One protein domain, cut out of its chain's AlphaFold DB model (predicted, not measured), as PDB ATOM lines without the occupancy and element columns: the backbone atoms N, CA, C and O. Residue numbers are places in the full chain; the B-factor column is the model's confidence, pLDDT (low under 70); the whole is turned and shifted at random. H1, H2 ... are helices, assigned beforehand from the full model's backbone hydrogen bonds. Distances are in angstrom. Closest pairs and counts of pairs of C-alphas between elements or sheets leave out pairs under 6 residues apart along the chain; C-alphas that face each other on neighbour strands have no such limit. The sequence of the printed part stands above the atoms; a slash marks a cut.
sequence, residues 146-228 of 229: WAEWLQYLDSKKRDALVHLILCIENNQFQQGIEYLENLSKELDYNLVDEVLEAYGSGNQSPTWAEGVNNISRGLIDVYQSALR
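Overview. This is residues 146 to 228 of the 229 residues of the protein "ZnF_CHCC domain-containing protein" of Paenibacillus sp. MAEPY2 (UniProt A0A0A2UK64). One long helix, H1, runs through the model, and the three other helices gather round the later part of it: H2 folds back along H1 as a helical hairpin, H3 packs across both, and H4 packs slantwise on another part of H1's surface and runs on past its end. The beginning of H1 and the end of H4 make the two ends of the long axis. The printed part has 83 residues with four named helices, in the order H1, H2, H3, H4, and no named strand; its class is all helix. It is compact, with a radius of gyration of the C-alphas of 13.1 A, and elongated in outline, spanning 45 by 24 by 22 A.

Along the chain. H1, the longest helix, holds residues 146 to 169 and measures 34.6 A from C-alpha 146 at (103.775, 94.629, -33.377) to C-alpha 169 at (137.051, 86.225, -37.873). H2 holds residues 173 to 187 and is 21.1 A long. H3, residues 192 to 200, is 12.2 A long. H4, residues 212 to 226, is 21.3 A long and ends with C-alpha 226 at (143.216, 89.276, -23.916).

Arrangement. H1 is the hub and touches the three other helices. With its residues 160 to 168 alone it touches H2, at a shallow tilt of 15 degrees, opposite ways; the closest C-alphas, those of Leu 164 and Gly 176, are 4.9 A apart. H1 touches H3 with residues 157 to 165 alone, at a steep tilt of 60 degrees, the same way; the closest C-alphas are those of Leu 161 and Val 195, at 5.7 A. H1 touches H4 with residues 158 to 166 alone, at a steep tilt of 43 degrees, the same way; the closest C-alphas are those of Val 162 and Ser 216, at 5.6 A. H2 and H3 touch at a steep tilt of 46 degrees, opposite ways, and their closest C-alphas, those of Leu 180 and Val 192, are 5.7 A apart. The helix packing is mostly crossed: of these four touching pairs, one is at a shallow tilt. H4 is apart from H2 and from H3. In H1, H2, H3 and H4 every O i to N i+4 pair is within hydrogen-bond range.

Size, cuts and confidence. The two C-alphas farthest apart, those of Trp 146 and Arg 228, are 45.6 A from each other. The printed part has no cut. The links from H1 to H2 and from H2 to H3 are tight, with 3 and 4 residues; the link from H3 to H4 is long, with 11 residues. The mean pLDDT of the printed part is 91.1, and no printed residue is under 70; the mean for H4 is 87.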
ATOM      1  N   TRP A 146     102.971  94.770 -32.173       94.44
ATOM      2  CA  TRP A 146     103.775  94.629 -33.377       94.44
ATOM      3  C   TRP A 146     105.080  95.425 -33.302       94.44
ATOM      4  O   TRP A 146     106.116  94.909 -33.705       94.44
ATOM      5  N   ALA A 147     105.049  96.643 -32.759       95.19
ATOM      6  CA  ALA A 147     106.249  97.445 -32.548       95.19
ATOM      7  C   ALA A 147     107.232  96.770 -31.576       95.19
ATOM      8  O   ALA A 147     108.416  96.680 -31.891       95.19
ATOM      9  N   GLU A 148     106.743  96.224 -30.456       95.69
ATOM     10  CA  GLU A 148     107.563  95.456 -29.503       95.69
ATOM     11  C   GLU A 148     108.205  94.236 -30.173       95.69
ATOM     12  O   GLU A 148     109.394  93.972 -29.997       95.69
ATOM     13  N   TRP A 149     107.437  93.509 -30.993       95.44
ATOM     14  CA  TRP A 149     107.957  92.373 -31.752       95.44
ATOM     15  C   TRP A 149     109.055  92.781 -32.734       95.44
ATOM     16  O   TRP A 149     110.103  92.140 -32.768       95.44
ATOM     17  N   LEU A 150     108.846  93.846 -33.511       95.38
ATOM     18  CA  LEU A 150     109.848  94.334 -34.460       95.38
ATOM     19  C   LEU A 150     111.125  94.790 -33.750       95.38
ATOM     20  O   LEU A 150     112.214  94.416 -34.171       95.38
ATOM     21  N   GLN A 151     111.003  95.524 -32.644       95.19
ATOM     22  CA  GLN A 151     112.158  95.969 -31.866       95.19
ATOM     23  C   GLN A 151     112.938  94.789 -31.275       95.19
ATOM     24  O   GLN A 151     114.170  94.763 -31.318       95.19
ATOM     25  N   TYR A 152     112.229  93.797 -30.736       96.00
ATOM     26  CA  TYR A 152     112.841  92.573 -30.238       96.00
ATOM     27  C   TYR A 152     113.570  91.821 -31.355       96.00
ATOM     28  O   TYR A 152     114.719  91.411 -31.182       96.00
ATOM     29  N   LEU A 153     112.930  91.680 -32.515       95.75
ATOM     30  CA  LEU A 153     113.494  90.991 -33.666       95.75
ATOM     31  C   LEU A 153     114.744  91.702 -34.202       95.75
ATOM     32  O   LEU A 153     115.746  91.042 -34.456       95.75
ATOM     33  N   ASP A 154     114.718  93.029 -34.318       95.25
ATOM     34  CA  ASP A 154     115.872  93.827 -34.743       95.25
ATOM     35  C   ASP A 154     117.048  93.674 -33.773       95.25
ATOM     36  O   ASP A 154     118.192  93.537 -34.205       95.25
ATOM     37  N   SER A 155     116.776  93.632 -32.466       95.06
ATOM     38  CA  SER A 155     117.794  93.338 -31.452       95.06
ATOM     39  C   SER A 155     118.424  91.958 -31.676       95.06
ATOM     40  O   SER A 155     119.645  91.833 -31.763       95.06
ATOM     41  N   LYS A 156     117.600  90.924 -31.897       96.25
ATOM     42  CA  LYS A 156     118.088  89.566 -32.181       96.25
ATOM     43  C   LYS A 156     118.866  89.460 -33.484       96.25
ATOM     44  O   LYS A 156     119.865  88.751 -33.520       96.25
ATOM     45  N   LYS A 157     118.467  90.190 -34.524       95.69
ATOM     46  CA  LYS A 157     119.215  90.279 -35.785       95.69
ATOM     47  C   LYS A 157     120.593  90.912 -35.584       95.69
ATOM     48  O   LYS A 157     121.570  90.404 -36.127       95.69
ATOM     49  N   ARG A 158     120.697  91.977 -34.779       95.00
ATOM     50  CA  ARG A 158     121.987  92.608 -34.438       95.00
ATOM     51  C   ARG A 158     122.898  91.650 -33.682       95.00
ATOM     52  O   ARG A 158     124.037  91.470 -34.102       95.00
ATOM     53  N   ASP A 159     122.393  91.016 -32.623       94.06
ATOM     54  CA  ASP A 159     123.148  90.035 -31.830       94.06
ATOM     55  C   ASP A 159     123.667  88.897 -32.720       94.06
ATOM     56  O   ASP A 159     124.842  88.528 -32.674       94.06
ATOM     57  N   ALA A 160     122.791  88.388 -33.585       96.06
ATOM     58  CA  ALA A 160     123.085  87.331 -34.536       96.06
ATOM     59  C   ALA A 160     124.159  87.726 -35.558       96.06
ATOM     60  O   ALA A 160     125.082  86.952 -35.813       96.06
ATOM     61  N   LEU A 161     124.080  88.939 -36.109       95.81
ATOM     62  CA  LEU A 161     125.073  89.453 -37.049       95.81
ATOM     63  C   LEU A 161     126.434  89.677 -36.376       95.81
ATOM     64  O   LEU A 161     127.459  89.306 -36.943       95.81
ATOM     65  N   VAL A 162     126.457  90.224 -35.153       94.69
ATOM     66  CA  VAL A 162     127.691  90.350 -34.359       94.69
ATOM     67  C   VAL A 162     128.324  88.976 -34.150       94.69
ATOM     68  O   VAL A 162     129.518  88.812 -34.404       94.69
ATOM     69  N   HIS A 163     127.532  87.988 -33.728       94.62
ATOM     70  CA  HIS A 163     128.008  86.626 -33.495       94.62
ATOM     71  C   HIS A 163     128.582  85.997 -34.768       94.62
ATOM     72  O   HIS A 163     129.683  85.452 -34.740       94.62
ATOM     73  N   LEU A 164     127.884  86.138 -35.899       95.38
ATOM     74  CA  LEU A 164     128.352  85.639 -37.189       95.38
ATOM     75  C   LEU A 164     129.707  86.248 -37.578       95.38
ATOM     76  O   LEU A 164     130.613  85.508 -37.962       95.38
ATOM     77  N   ILE A 165     129.865  87.570 -37.446       93.81
ATOM     78  CA  ILE A 165     131.131  88.259 -37.740       93.81
ATOM     79  C   ILE A 165     132.254  87.697 -36.863       93.81
ATOM     80  O   ILE A 165     133.305  87.329 -37.380       93.81
ATOM     81  N   LEU A 166     132.027  87.560 -35.553       92.44
ATOM     82  CA  LEU A 166     133.023  87.005 -34.630       92.44
ATOM     83  C   LEU A 166     133.406  85.564 -34.984       92.44
ATOM     84  O   LEU A 166     134.584  85.213 -34.933       92.44
ATOM     85  N   CYS A 167     132.440  84.729 -35.368       93.88
ATOM     86  CA  CYS A 167     132.714  83.370 -35.824       93.88
ATOM     87  C   CYS A 167     133.563  83.359 -37.098       93.88
ATOM     88  O   CYS A 167     134.497  82.568 -37.190       93.88
ATOM     89  N   ILE A 168     133.275  84.227 -38.070       92.94
ATOM     90  CA  ILE A 168     134.042  84.307 -39.322       92.94
ATOM     91  C   ILE A 168     135.493  84.709 -39.050       92.94
ATOM     92  O   ILE A 168     136.404  84.026 -39.514       92.94
ATOM     93  N   GLU A 169     135.710  85.743 -38.237       90.75
ATOM     94  CA  GLU A 169     137.051  86.225 -37.873       90.75
ATOM     95  C   GLU A 169     137.891  85.154 -37.153       90.75
ATOM     96  O   GLU A 169     139.115  85.140 -37.256       90.75
ATOM     97  N   ASN A 170     137.239  84.205 -36.474       88.88
ATOM     98  CA  ASN A 170     137.890  83.082 -35.798       88.88
ATOM     99  C   ASN A 170     137.879  81.771 -36.612       88.88
ATOM    100  O   ASN A 170     138.206  80.715 -36.072       88.88
ATOM    101  N   ASN A 171     137.522  81.800 -37.903       91.88
ATOM    102  CA  ASN A 171     137.387  80.618 -38.772       91.88
ATOM    103  C   ASN A 171     136.371  79.564 -38.270       91.88
ATOM    104  O   ASN A 171     136.462  78.379 -38.590       91.88
ATOM    105  N   GLN A 172     135.368  79.989 -37.505       93.38
ATOM    106  CA  GLN A 172     134.299  79.173 -36.919       93.38
ATOM    107  C   GLN A 172     132.949  79.381 -37.625       93.38
ATOM    108  O   GLN A 172     131.894  79.327 -36.999       93.38
ATOM    109  N   PHE A 173     132.952  79.602 -38.945       92.56
ATOM    110  CA  PHE A 173     131.738  79.909 -39.715       92.56
ATOM    111  C   PHE A 173     130.603  78.892 -39.515       92.56
ATOM    112  O   PHE A 173     129.460  79.285 -39.308       92.56
ATOM    113  N   GLN A 174     130.923  77.592 -39.497       93.44
ATOM    114  CA  GLN A 174     129.930  76.531 -39.268       93.44
ATOM    115  C   GLN A 174     129.206  76.680 -37.921       93.44
ATOM    116  O   GLN A 174     127.994  76.507 -37.859       93.44
ATOM    117  N   GLN A 175     129.923  77.075 -36.862       93.56
ATOM    118  CA  GLN A 175     129.319  77.319 -35.546       93.56
ATOM    119  C   GLN A 175     128.404  78.548 -35.576       93.56
ATOM    120  O   GLN A 175     127.333  78.535 -34.976       93.56
ATOM    121  N   GLY A 176     128.789  79.583 -36.329       94.31
ATOM    122  CA  GLY A 176     127.953  80.761 -36.550       94.31
ATOM    123  C   GLY A 176     126.638  80.419 -37.256       94.31
ATOM    124  O   GLY A 176     125.579  80.877 -36.833       94.31
ATOM    125  N   ILE A 177     126.677  79.572 -38.288       95.25
ATOM    126  CA  ILE A 177     125.468  79.113 -38.990       95.25
ATOM    127  C   ILE A 177     124.590  78.251 -38.078       95.25
ATOM    128  O   ILE A 177     123.389  78.495 -37.991       95.25
ATOM    129  N   GLU A 178     125.175  77.302 -37.343       94.94
ATOM    130  CA  GLU A 178     124.435  76.476 -36.381       94.94
ATOM    131  C   GLU A 178     123.734  77.335 -35.314       94.94
ATOM    132  O   GLU A 178     122.565  77.109 -34.985       94.94
ATOM    133  N   TYR A 179     124.411  78.371 -34.811       95.44
ATOM    134  CA  TYR A 179     123.816  79.351 -33.906       95.44
ATOM    135  C   TYR A 179     122.610  80.063 -34.543       95.44
ATOM    136  O   TYR A 179     121.549  80.140 -33.918       95.44
ATOM    137  N   LEU A 180     122.734  80.535 -35.790       95.75
ATOM    138  CA  LEU A 180     121.642  81.206 -36.510       95.75
ATOM    139  C   LEU A 180     120.438  80.289 -36.738       95.75
ATOM    140  O   LEU A 180     119.293  80.721 -36.578       95.75
ATOM    141  N   GLU A 181     120.673  79.027 -37.088       94.19
ATOM    142  CA  GLU A 181     119.609  78.039 -37.265       94.19
ATOM    143  C   GLU A 181     118.881  77.754 -35.949       94.19
ATOM    144  O   GLU A 181     117.651  77.666 -35.920       94.19
ATOM    145  N   ASN A 182     119.623  77.621 -34.848       93.56
ATOM    146  CA  ASN A 182     119.048  77.384 -33.527       93.56
ATOM    147  C   ASN A 182     118.238  78.589 -33.041       93.56
ATOM    148  O   ASN A 182     117.107  78.415 -32.584       93.56
ATOM    149  N   LEU A 183     118.757  79.804 -33.226       94.31
ATOM    150  CA  LEU A 183     118.031  81.028 -32.900       94.31
ATOM    151  C   LEU A 183     116.776  81.180 -33.773       94.31
ATOM    152  O   LEU A 183     115.709  81.509 -33.264       94.31
ATOM    153  N   SER A 184     116.857  80.864 -35.068       93.25
ATOM    154  CA  SER A 184     115.694  80.895 -35.969       93.25
ATOM    155  C   SER A 184     114.578  79.950 -35.506       93.25
ATOM    156  O   SER A 184     113.397  80.307 -35.533       93.25
ATOM    157  N   LYS A 185     114.945  78.752 -35.026       90.44
ATOM    158  CA  LYS A 185     113.999  77.786 -34.441       90.44
ATOM    159  C   LYS A 185     113.374  78.312 -33.150       90.44
ATOM    160  O   LYS A 185     112.173  78.146 -32.959       90.44
ATOM    161  N   GLU A 186     114.162  78.936 -32.278       90.69
ATOM    162  CA  GLU A 186     113.675  79.505 -31.014       90.69
ATOM    163  C   GLU A 186     112.670  80.645 -31.249       90.69
ATOM    164  O   GLU A 186     111.648  80.736 -30.564       90.69
ATOM    165  N   LEU A 187     112.929  81.480 -32.257       91.44
ATOM    166  CA  LEU A 187     112.103  82.636 -32.603       91.44
ATOM    167  C   LEU A 187     110.881  82.307 -33.472       91.44
ATOM    168  O   LEU A 187     110.014  83.172 -33.643       91.44
ATOM    169  N   ASP A 188     110.806  81.094 -34.031       88.44
ATOM    170  CA  ASP A 188     109.833  80.737 -35.074       88.44
ATOM    171  C   ASP A 188     109.881  81.753 -36.240       88.44
ATOM    172  O   ASP A 188     108.861  82.262 -36.713       88.44
ATOM    173  N   TYR A 189     111.103  82.133 -36.635       90.12
ATOM    174  CA  TYR A 189     111.393  83.169 -37.627       90.12
ATOM    175  C   TYR A 189     112.702  82.858 -38.357       90.12
ATOM    176  O   TYR A 189     113.706  82.566 -37.714       90.12
ATOM    177  N   ASN A 190     112.720  82.947 -39.688       90.00
ATOM    178  CA  ASN A 190     113.932  82.692 -40.467       90.00
ATOM    179  C   ASN A 190     114.885  83.898 -40.394       90.00
ATOM    180  O   ASN A 190     114.688  84.883 -41.099       90.00
ATOM    181  N   LEU A 191     115.904  83.820 -39.533       93.25
ATOM    182  CA  LEU A 191     116.947  84.844 -39.433       93.25
ATOM    183  C   LEU A 191     118.123  84.609 -40.381       93.25
ATOM    184  O   LEU A 191     118.849  85.558 -40.664       93.25
ATOM    185  N   VAL A 192     118.339  83.366 -40.820       93.31
ATOM    186  CA  VAL A 192     119.557  82.965 -41.541       93.31
ATOM    187  C   VAL A 192     119.736  83.821 -42.790       93.31
ATOM    188  O   VAL A 192     120.773  84.464 -42.943       93.31
ATOM    189  N   ASP A 193     118.704  83.893 -43.629       91.44
ATOM    190  CA  ASP A 193     118.774  84.617 -44.899       91.44
ATOM    191  C   ASP A 193     119.020  86.115 -44.683       91.44
ATOM    192  O   ASP A 193     119.916  86.692 -45.293       91.44
ATOM    193  N   GLU A 194     118.290  86.738 -43.755       93.25
ATOM    194  CA  GLU A 194     118.402  88.178 -43.504       93.25
ATOM    195  C   GLU A 194     119.754  88.584 -42.917       93.25
ATOM    196  O   GLU A 194     120.297  89.634 -43.263       93.25
ATOM    197  N   VAL A 195     120.306  87.774 -42.011       95.19
ATOM    198  CA  VAL A 195     121.606  88.059 -41.394       95.19
ATOM    199  C   VAL A 195     122.732  87.853 -42.404       95.19
ATOM    200  O   VAL A 195     123.647  88.674 -42.463       95.19
ATOM    201  N   LEU A 196     122.659  86.804 -43.228       93.94
ATOM    202  CA  LEU A 196     123.636  86.564 -44.290       93.94
ATOM    203  C   LEU A 196     123.583  87.647 -45.370       93.94
ATOM    204  O   LEU A 196     124.631  88.126 -45.805       93.94
ATOM    205  N   GLU A 197     122.384  88.078 -45.764       92.75
ATOM    206  CA  GLU A 197     122.205  89.193 -46.693       92.75
ATOM    207  C   GLU A 197     122.789  90.485 -46.110       92.75
ATOM    208  O   GLU A 197     123.572  91.169 -46.774       92.75
ATOM    209  N   ALA A 198     122.500  90.793 -44.842       93.12
ATOM    210  CA  ALA A 198     123.038  91.974 -44.173       93.12
ATOM    211  C   ALA A 198     124.570  91.949 -44.055       93.12
ATOM    212  O   ALA A 198     125.206  92.987 -44.254       93.12
ATOM    213  N   TYR A 199     125.156  90.779 -43.777       92.12
ATOM    214  CA  TYR A 199     126.605  90.576 -43.765       92.12
ATOM    215  C   TYR A 199     127.218  90.813 -45.155       92.12
ATOM    216  O   TYR A 199     128.200  91.545 -45.287       92.12
ATOM    217  N   GLY A 200     126.610  90.254 -46.205       90.38
ATOM    218  CA  GLY A 200     127.071  90.400 -47.589       90.38
ATOM    219  C   GLY A 200     126.862  91.795 -48.191       90.38
ATOM    220  O   GLY A 200     127.502  92.134 -49.185       90.38
ATOM    221  N   SER A 201     126.005  92.625 -47.590       87.25
ATOM    222  CA  SER A 201     125.623  93.945 -48.120       87.25
ATOM    223  C   SER A 201     126.678  95.045 -47.929       87.25
ATOM    224  O   SER A 201     126.541  96.138 -48.486       87.25
ATOM    225  N   GLY A 202     127.743  94.800 -47.159       78.44
ATOM    226  CA  GLY A 202     128.841  95.753 -46.967       78.44
ATOM    227  C   GLY A 202     128.375  97.113 -46.429       78.44
ATOM    228  O   GLY A 202     127.960  97.222 -45.282       78.44
ATOM    229  N   ASN A 203     128.451  98.165 -47.255       74.12
ATOM    230  CA  ASN A 203     128.033  99.528 -46.881       74.12
ATOM    231  C   ASN A 203     126.530  99.800 -47.087       74.12
ATOM    232  O   ASN A 203     126.060 100.877 -46.731       74.12
ATOM    233  N   GLN A 204     125.782  98.866 -47.680       83.31
ATOM    234  CA  GLN A 204     124.340  98.980 -47.939       83.31
ATOM    235  C   GLN A 204     123.515  98.154 -46.943       83.31
ATOM    236  O   GLN A 204     122.426  97.689 -47.269       83.31
ATOM    237  N   SER A 205     124.043  97.928 -45.740       84.25
ATOM    238  CA  SER A 205     123.352  97.139 -44.728       84.25
ATOM    239  C   SER A 205     121.988  97.745 -44.360       84.25
ATOM    240  O   SER A 205     121.824  98.969 -44.371       84.25
ATOM    241  N   PRO A 206     121.004  96.902 -44.006       90.44
ATOM    242  CA  PRO A 206     119.699  97.368 -43.559       90.44
ATOM    243  C   PRO A 206     119.813  98.236 -42.299       90.44
ATOM    244  O   PRO A 206     120.743  98.087 -41.509       90.44
ATOM    245  N   THR A 207     118.824  99.104 -42.066       91.44
ATOM    246  CA  THR A 207     118.811 100.048 -40.931       91.44
ATOM    247  C   THR A 207     118.939  99.363 -39.568       91.44
ATOM    248  O   THR A 207     119.542  99.904 -38.641       91.44
ATOM    249  N   TRP A 208     118.422  98.139 -39.426       93.19
ATOM    250  CA  TRP A 208     118.577  97.367 -38.196       93.19
ATOM    251  C   TRP A 208     120.029  96.935 -37.943       93.19
ATOM    252  O   TRP A 208     120.367  96.691 -36.795       93.19
ATOM    253  N   ALA A 209     120.894  96.867 -38.957       91.56
ATOM    254  CA  ALA A 209     122.300  96.469 -38.834       91.56
ATOM    255  C   ALA A 209     123.250  97.659 -38.587       91.56
ATOM    256  O   ALA A 209     124.462  97.478 -38.436       91.56
ATOM    257  N   GLU A 210     122.726  98.885 -38.521       89.38
ATOM    258  CA  GLU A 210     123.528 100.078 -38.257       89.38
ATOM    259  C   GLU A 210     124.308  99.961 -36.939       89.38
ATOM    260  O   GLU A 210     123.770  99.625 -35.880       89.38
ATOM    261  N   GLY A 211     125.609 100.253 -37.009       85.56
ATOM    262  CA  GLY A 211     126.521 100.216 -35.864       85.56
ATOM    263  C   GLY A 211     127.080  98.833 -35.518       85.56
ATOM    264  O   GLY A 211     128.055  98.774 -34.768       85.56
ATOM    265  N   VAL A 212     126.566  97.742 -36.102       90.75
ATOM    266  CA  VAL A 212     127.040  96.373 -35.816       90.75
ATOM    267  C   VAL A 212     128.534  96.221 -36.101       90.75
ATOM    268  O   VAL A 212     129.272  95.760 -35.239       90.75
ATOM    269  N   ASN A 213     129.019  96.725 -37.239       85.88
ATOM    270  CA  ASN A 213     130.445  96.669 -37.581       85.88
ATOM    271  C   ASN A 213     131.347  97.353 -36.538       85.88
ATOM    272  O   ASN A 213     132.454  96.887 -36.280       85.88
ATOM    273  N   ASN A 214     130.891  98.451 -35.926       87.44
ATOM    274  CA  ASN A 214     131.665  99.143 -34.893       87.44
ATOM    275  C   ASN A 214     131.693  98.336 -33.589       87.44
ATOM    276  O   ASN A 214     132.744  98.242 -32.958       87.44
ATOM    277  N   ILE A 215     130.564  97.721 -33.219       88.69
ATOM    278  CA  ILE A 215     130.465  96.831 -32.055       88.69
ATOM    279  C   ILE A 215     131.376  95.613 -32.246       88.69
ATOM    280  O   ILE A 215     132.187  95.313 -31.372       88.69
ATOM    281  N   SER A 216     131.293  94.953 -33.404       88.44
ATOM    282  CA  SER A 216     132.102  93.775 -33.719       88.44
ATOM    283  C   SER A 216     133.596  94.073 -33.661       88.44
ATOM    284  O   SER A 216     134.322  93.331 -33.005       88.44
ATOM    285  N   ARG A 217     134.062  95.180 -34.262       88.56
ATOM    286  CA  ARG A 217     135.479  95.583 -34.176       88.56
ATOM    287  C   ARG A 217     135.935  95.771 -32.732       88.56
ATOM    288  O   ARG A 217     136.950  95.205 -32.348       88.56
ATOM    289  N   GLY A 218     135.149  96.480 -31.918       89.19
ATOM    290  CA  GLY A 218     135.479  96.679 -30.505       89.19
ATOM    291  C   GLY A 218     135.597  95.365 -29.724       89.19
ATOM    292  O   GLY A 218     136.507  95.210 -28.915       89.19
ATOM    293  N   LEU A 219     134.718  94.392 -29.987       89.06
ATOM    294  CA  LEU A 219     134.785  93.069 -29.354       89.06
ATOM    295  C   LEU A 219     136.003  92.256 -29.813       89.06
ATOM    296  O   LEU A 219     136.639  91.597 -28.992       89.06
ATOM    297  N   ILE A 220     136.348  92.325 -31.101       88.31
ATOM    298  CA  ILE A 220     137.539  91.671 -31.660       88.31
ATOM    299  C   ILE A 220     138.805  92.243 -31.019       88.31
ATOM    300  O   ILE A 220     139.655  91.475 -30.572       88.31
ATOM    301  N   ASP A 221     138.908  93.568 -30.904       88.25
ATOM    302  CA  ASP A 221     140.064  94.239 -30.302       88.25
ATOM    303  C   ASP A 221     140.261  93.818 -28.835       88.25
ATOM    304  O   ASP A 221     141.385  93.536 -28.403       88.25
ATOM    305  N   VAL A 222     139.167  93.715 -28.069       87.25
ATOM    306  CA  VAL A 222     139.190  93.230 -26.678       87.25
ATOM    307  C   VAL A 222     139.658  91.776 -26.611       87.25
ATOM    308  O   VAL A 222     140.541  91.453 -25.815       87.25
ATOM    309  N   TYR A 223     139.111  90.902 -27.458       82.81
ATOM    310  CA  TYR A 223     139.476  89.486 -27.496       82.81
ATOM    311  C   TYR A 223     140.951  89.278 -27.872       82.81
ATOM    312  O   TYR A 223     141.678  88.554 -27.190       82.81
ATOM    313  N   GLN A 224     141.433  89.972 -28.905       83.25
ATOM    314  CA  GLN A 224     142.833  89.907 -29.328       83.25
ATOM    315  C   GLN A 224     143.791  90.468 -28.274       83.25
ATOM    316  O   GLN A 224     144.903  89.963 -28.134       83.25
ATOM    317  N   SER A 225     143.375  91.492 -27.525       85.69
ATOM    318  CA  SER A 225     144.168  92.039 -26.420       85.69
ATOM    319  C   SER A 225     144.285  91.053 -25.257       85.69
ATOM    320  O   SER A 225     145.357  90.940 -24.668       85.69
ATOM    321  N   ALA A 226     143.220  90.301 -24.960       83.00
ATOM    322  CA  ALA A 226     143.216  89.276 -23.916       83.00
ATOM    323  C   ALA A 226     144.106  88.068 -24.255       83.00
ATOM    324  O   ALA A 226     144.717  87.500 -23.360       83.00
ATOM    325  N   LEU A 227     144.231  87.695 -25.535       77.25
ATOM    326  CA  LEU A 227     145.112  86.601 -25.976       77.25
ATOM    327  C   LEU A 227     146.613  86.941 -25.930       77.25
ATOM    328  O   LEU A 227     147.444  86.049 -26.084       77.25
ATOM    329  N   ARG A 228     146.970  88.223 -25.780       77.75
ATOM    330  CA  ARG A 228     148.365  88.693 -25.701       77.75
ATOM    331  C   ARG A 228     148.882  88.826 -24.261       77.75
ATOM    332  O   ARG A 228     150.051  89.176 -24.099       77.75
TER     333      ARG A 228